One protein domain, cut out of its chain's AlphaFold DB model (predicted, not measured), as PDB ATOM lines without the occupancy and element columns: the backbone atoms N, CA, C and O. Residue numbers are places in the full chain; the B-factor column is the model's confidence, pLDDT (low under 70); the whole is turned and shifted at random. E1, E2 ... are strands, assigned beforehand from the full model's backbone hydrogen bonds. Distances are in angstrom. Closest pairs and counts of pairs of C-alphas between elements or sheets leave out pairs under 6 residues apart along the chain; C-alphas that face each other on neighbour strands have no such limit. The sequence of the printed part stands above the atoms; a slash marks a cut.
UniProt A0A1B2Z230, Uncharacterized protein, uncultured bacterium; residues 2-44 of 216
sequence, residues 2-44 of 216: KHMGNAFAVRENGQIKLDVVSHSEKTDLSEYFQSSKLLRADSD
ATOM      1  N   LYS A   2      -5.152   4.642 -15.441       56.81
ATOM      2  CA  LYS A   2      -3.756   5.122 -15.360       56.81
ATOM      3  C   LYS A   2      -3.431   5.423 -13.893       56.81
ATOM      4  O   LYS A   2      -3.693   6.524 -13.424       56.81
ATOM      5  N   HIS A   3      -2.946   4.426 -13.159       59.75
ATOM      6  CA  HIS A   3      -2.565   4.572 -11.752       59.75
ATOM      7  C   HIS A   3      -1.039   4.644 -11.612       59.75
ATOM      8  O   HIS A   3      -0.300   4.058 -12.400       59.75
ATOM      9  N   MET A   4      -0.559   5.367 -10.600       64.81
ATOM     10  CA  MET A   4       0.879   5.529 -10.334       64.81
ATOM     11  C   MET A   4       1.447   4.453  -9.400       64.81
ATOM     12  O   MET A   4       2.648   4.451  -9.157       64.81
ATOM     13  N   GLY A   5       0.612   3.531  -8.898       58.31
ATOM     14  CA  GLY A   5       1.019   2.513  -7.915       58.31
ATOM     15  C   GLY A   5       2.179   1.610  -8.359       58.31
ATOM     16  O   GLY A   5       2.898   1.103  -7.511       58.31
ATOM     17  N   ASN A   6       2.402   1.481  -9.670       65.56
ATOM     18  CA  ASN A   6       3.486   0.685 -10.253       65.56
ATOM     19  C   ASN A   6       4.472   1.534 -11.084       65.56
ATOM     20  O   ASN A   6       5.271   0.985 -11.836       65.56
ATOM     21  N   ALA A   7       4.403   2.868 -11.015       69.44
ATOM     22  CA  ALA A   7       5.244   3.734 -11.839       69.44
ATOM     23  C   ALA A   7       6.684   3.791 -11.302       69.44
ATOM     24  O   ALA A   7       6.906   4.087 -10.127       69.44
ATOM     25  N   PHE A   8       7.666   3.589 -12.183       69.44
ATOM     26  CA  PHE A   8       9.079   3.767 -11.852       69.44
ATOM     27  C   PHE A   8       9.584   5.123 -12.349       69.44
ATOM     28  O   PHE A   8       9.272   5.567 -13.456       69.44
ATOM     29  N   ALA A   9      10.382   5.789 -11.516       77.19
ATOM     30  CA  ALA A   9      11.083   7.008 -11.887       77.19
ATOM     31  C   ALA A   9      12.524   6.672 -12.269       77.19
ATOM     32  O   ALA A   9      13.256   6.076 -11.479       77.19
ATOM     33  N   VAL A  10      12.945   7.094 -13.458       76.00
ATOM     34  CA  VAL A  10      14.328   6.961 -13.920       76.00
ATOM     35  C   VAL A  10      14.915   8.352 -14.106       76.00
ATOM     36  O   VAL A  10      14.258   9.270 -14.603       76.00
ATOM     37  N   ARG A  11      16.165   8.529 -13.677       80.81
ATOM     38  CA  ARG A  11      16.902   9.771 -13.895       80.81
ATOM     39  C   ARG A  11      17.740   9.647 -15.163       80.81
ATOM     40  O   ARG A  11      18.724   8.917 -15.175       80.81
ATOM     41  N   GLU A  12      17.379  10.403 -16.194       81.94
ATOM     42  CA  GLU A  12      18.126  10.509 -17.452       81.94
ATOM     43  C   GLU A  12      18.575  11.958 -17.650       81.94
ATOM     44  O   GLU A  12      17.766  12.882 -17.578       81.94
ATOM     45  N   ASN A  13      19.873  12.178 -17.890       80.25
ATOM     46  CA  ASN A  13      20.450  13.504 -18.166       80.25
ATOM     47  C   ASN A  13      20.078  14.591 -17.132       80.25
ATOM     48  O   ASN A  13      19.836  15.744 -17.474       80.25
ATOM     49  N   GLY A  14      20.002  14.218 -15.850       83.69
ATOM     50  CA  GLY A  14      19.666  15.135 -14.753       83.69
ATOM     51  C   GLY A  14      18.170  15.427 -14.585       83.69
ATOM     52  O   GLY A  14      17.789  16.018 -13.576       83.69
ATOM     53  N   GLN A  15      17.314  14.957 -15.495       76.50
ATOM     54  CA  GLN A  15      15.859  15.065 -15.391       76.50
ATOM     55  C   GLN A  15      15.254  13.762 -14.860       76.50
ATOM     56  O   GLN A  15      15.710  12.666 -15.184       76.50
ATOM     57  N   ILE A  16      14.229  13.880 -14.013       80.81
ATOM     58  CA  ILE A  16      13.442  12.731 -13.558       80.81
ATOM     59  C   ILE A  16      12.345  12.495 -14.592       80.81
ATOM     60  O   ILE A  16      11.466  13.341 -14.761       80.81
ATOM     61  N   LYS A  17      12.390  11.351 -15.273       78.25
ATOM     62  CA  LYS A  17      11.282  10.853 -16.085       78.25
ATOM     63  C   LYS A  17      10.525   9.809 -15.286       78.25
ATOM     64  O   LYS A  17      11.102   8.824 -14.835       78.25
ATOM     65  N   LEU A  18       9.229  10.033 -15.122       72.44
ATOM     66  CA  LEU A  18       8.330   9.059 -14.526       72.44
ATOM     67  C   LEU A  18       7.677   8.247 -15.645       72.44
ATOM     68  O   LEU A  18       6.955   8.811 -16.470       72.44
ATOM     69  N   ASP A  19       7.922   6.940 -15.677       66.75
ATOM     70  CA  ASP A  19       7.256   6.054 -16.626       66.75
ATOM     71  C   ASP A  19       5.934   5.547 -16.037       66.75
ATOM     72  O   ASP A  19       5.859   4.537 -15.339       66.75
ATOM     73  N   VAL A  20       4.876   6.321 -16.287       60.44
ATOM     74  CA  VAL A  20       3.514   6.057 -15.793       60.44
ATOM     75  C   VAL A  20       2.720   5.163 -16.758       60.44
ATOM     76  O   VAL A  20       1.645   4.686 -16.409       60.44
ATOM     77  N   VAL A  21       3.186   4.979 -17.999       53.50
ATOM     78  CA  VAL A  21       2.388   4.350 -19.072       53.50
ATOM     79  C   VAL A  21       2.734   2.872 -19.240       53.50
ATOM     80  O   VAL A  21       1.830   2.073 -19.452       53.50
ATOM     81  N   SER A  22       4.004   2.482 -19.104       52.47
ATOM     82  CA  SER A  22       4.421   1.082 -19.307       52.47
ATOM     83  C   SER A  22       4.126   0.147 -18.118       52.47
ATOM     84  O   SER A  22       4.339  -1.063 -18.218       52.47
ATOM     85  N   HIS A  23       3.608   0.690 -17.007       51.81
ATOM     86  CA  HIS A  23       3.409  -0.032 -15.743       51.81
ATOM     87  C   HIS A  23       1.968  -0.024 -15.193       51.81
ATOM     88  O   HIS A  23       1.736  -0.517 -14.090       51.81
ATOM     89  N   SER A  24       0.978   0.492 -15.926       59.16
ATOM     90  CA  SER A  24      -0.431   0.293 -15.546       59.16
ATOM     91  C   SER A  24      -0.822  -1.190 -15.641       59.16
ATOM     92  O   SER A  24      -0.401  -1.834 -16.596       59.16
ATOM     93  N   GLU A  25      -1.609  -1.699 -14.677       57.97
ATOM     94  CA  GLU A  25      -2.137  -3.083 -14.585       57.97
ATOM     95  C   GLU A  25      -1.188  -4.176 -15.128       57.97
ATOM     96  O   GLU A  25      -1.292  -4.625 -16.269       57.97
ATOM     97  N   LYS A  26      -0.258  -4.643 -14.285       63.34
ATOM     98  CA  LYS A  26       0.612  -5.787 -14.595       63.34
ATOM     99  C   LYS A  26      -0.077  -7.084 -14.170       63.34
ATOM    100  O   LYS A  26      -0.331  -7.302 -12.987       63.34
ATOM    101  N   THR A  27      -0.374  -7.948 -15.137       63.78
ATOM    102  CA  THR A  27      -0.944  -9.286 -14.892       63.78
ATOM    103  C   THR A  27       0.117 -10.348 -14.605       63.78
ATOM    104  O   THR A  27      -0.231 -11.462 -14.231       63.78
ATOM    105  N   ASP A  28       1.393 -10.016 -14.808       67.31
ATOM    106  CA  ASP A  28       2.546 -10.835 -14.445       67.31
ATOM    107  C   ASP A  28       3.681  -9.919 -13.967       67.31
ATOM    108  O   ASP A  28       3.953  -8.880 -14.570       67.31
ATOM    109  N   LEU A  29       4.318 -10.302 -12.862       72.69
ATOM    110  CA  LEU A  29       5.420  -9.581 -12.220       72.69
ATOM    111  C   LEU A  29       6.748 -10.351 -12.288       72.69
ATOM    112  O   LEU A  29       7.744  -9.911 -11.710       72.69
ATOM    113  N   SER A  30       6.773 -11.487 -12.998       75.25
ATOM    114  CA  SER A  30       7.952 -12.352 -13.147       75.25
ATOM    115  C   SER A  30       9.184 -11.630 -13.715       75.25
ATOM    116  O   SER A  30      10.314 -12.015 -13.418       75.25
ATOM    117  N   GLU A  31       8.973 -10.551 -14.478       76.31
ATOM    118  CA  GLU A  31      10.035  -9.705 -15.036       76.31
ATOM    119  C   GLU A  31      10.748  -8.830 -13.986       76.31
ATOM    120  O   GLU A  31      11.896  -8.440 -14.195       76.31
ATOM    121  N   TYR A  32      10.106  -8.546 -12.847       74.00
ATOM    122  CA  TYR A  32      10.661  -7.689 -11.789       74.00
ATOM    123  C   TYR A  32      11.250  -8.492 -10.629       74.00
ATOM    124  O   TYR A  32      12.221  -8.068 -10.001       74.00
ATOM    125  N   PHE A  33      10.659  -9.643 -10.315       74.81
ATOM    126  CA  PHE A  33      11.105 -10.522  -9.238       74.81
ATOM    127  C   PHE A  33      10.549 -11.939  -9.423       74.81
ATOM    128  O   PHE A  33       9.661 -12.189 -10.231       74.81
ATOM    129  N   GLN A  34      11.052 -12.897  -8.637       78.62
ATOM    130  CA  GLN A  34      10.567 -14.282  -8.658       78.62
ATOM    131  C   GLN A  34       9.144 -14.379  -8.086       78.62
ATOM    132  O   GLN A  34       8.962 -14.602  -6.888       78.62
ATOM    133  N   SER A  35       8.140 -14.223  -8.950       75.38
ATOM    134  CA  SER A  35       6.718 -14.210  -8.587       75.38
ATOM    135  C   SER A  35       6.234 -15.511  -7.939       75.38
ATOM    136  O   SER A  35       5.329 -15.473  -7.116       75.38
ATOM    137  N   SER A  36       6.912 -16.639  -8.185       77.12
ATOM    138  CA  SER A  36       6.650 -17.929  -7.527       77.12
ATOM    139  C   SER A  36       6.857 -17.924  -6.006       77.12
ATOM    140  O   SER A  36       6.528 -18.904  -5.342       77.12
ATOM    141  N   LYS A  37       7.451 -16.861  -5.447       80.69
ATOM    142  CA  LYS A  37       7.594 -16.658  -3.997       80.69
ATOM    143  C   LYS A  37       6.412 -15.915  -3.371       80.69
ATOM    144  O   LYS A  37       6.324 -15.873  -2.147       80.69
ATOM    145  N   LEU A  38       5.541 -15.310  -4.178       75.56
ATOM    146  CA  LEU A  38       4.330 -14.639  -3.715       75.56
ATOM    147  C   LEU A  38       3.123 -15.566  -3.864       75.56
ATOM    148  O   LEU A  38       3.100 -16.431  -4.736       75.56
ATOM    149  N   LEU A  39       2.098 -15.364  -3.029       79.19
ATOM    150  CA  LEU A  39       0.848 -16.126  -3.138       79.19
ATOM    151  C   LEU A  39       0.132 -15.886  -4.476       79.19
ATOM    152  O   LEU A  39      -0.583 -16.766  -4.945       79.19
ATOM    153  N   ARG A  40       0.319 -14.707  -5.080       73.44
ATOM    154  CA  ARG A  40      -0.190 -14.360  -6.407       73.44
ATOM    155  C   ARG A  40       0.843 -13.539  -7.176       73.44
ATOM    156  O   ARG A  40       1.616 -12.793  -6.578       73.44
ATOM    157  N   ALA A  41       0.842 -13.693  -8.496       72.81
ATOM    158  CA  ALA A  41       1.735 -12.986  -9.414       72.81
ATOM    159  C   ALA A  41       1.079 -11.760 -10.082       72.81
ATOM    160  O   ALA A  41       1.731 -11.100 -10.891       72.81
ATOM    161  N   ASP A  42      -0.190 -11.474  -9.768       73.00
ATOM    162  CA  ASP A  42      -0.993 -10.398 -10.349       73.00
ATOM    163  C   ASP A  42      -1.166  -9.200  -9.396       73.00
ATOM    164  O   ASP A  42      -0.977  -9.295  -8.183       73.00
ATOM    165  N   SER A  43      -1.515  -8.044  -9.968       72.00
ATOM    166  CA  SER A  43      -1.857  -6.816  -9.244       72.00
ATOM    167  C   SER A  43      -3.236  -6.337  -9.693       72.00
ATOM    168  O   SER A  43      -3.386  -5.842 -10.809       72.00
ATOM    169  N   ASP A  44      -4.234  -6.455  -8.818       80.75
ATOM    170  CA  ASP A  44      -5.621  -6.076  -9.100       80.75
ATOM    171  C   ASP A  44      -5.958  -4.701  -8.503       80.75
ATOM    172  O   ASP A  44      -5.826  -4.476  -7.297       80.75
TER     173      ASP A  44
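AT A GLANCE: This is residues 2 to 44 of the 216 residues of an uncharacterized protein of uncultured bacterium (UniProt A0A1B2Z230). Little regular structure is here: a lone two-stranded hairpin, E1 and E2, makes one end of the long axis, and residues 20 to 44 wind away from it as a loop to the other end. The tip, residues 11 to 16, sticks out free. The printed part has 43 residues, with two named strands, E1 then E2, antiparallel, and no named helix; the class is all strand, with 10 residues in named elements. It is loose, with a radius of gyration of the C-alphas of 12.5 A, and only just flat, spanning 38 by 21 by 11 A.

HOW THE PARTS SIT: Look first at E1, residues 8 to 12, and E2, residues 15 to 19, a hairpin with a tight link of 2 residues. Their directions stand at 148 degrees, antiparallel. C-alphas 9 and 18 face each other at 4.3 A; N 10 and O 17 are within hydrogen-bond range at 2.9 A, as are N 19 and O 8 at 2.9 A.

IN THESE COORDINATES: Find C-alpha 8 at (9.079, 3.767, -11.852); E1 runs 12.6 A from there. E2 runs 12.5 A and ends at C-alpha 19, (7.256, 6.054, -16.626).

THE WHOLE: The C-alphas of Asn 13 and Leu 39 are the two farthest apart, 38.6 A. The printed part has no cut. Model confidence is under 70 at residues 2 to 8 and 19 to 28.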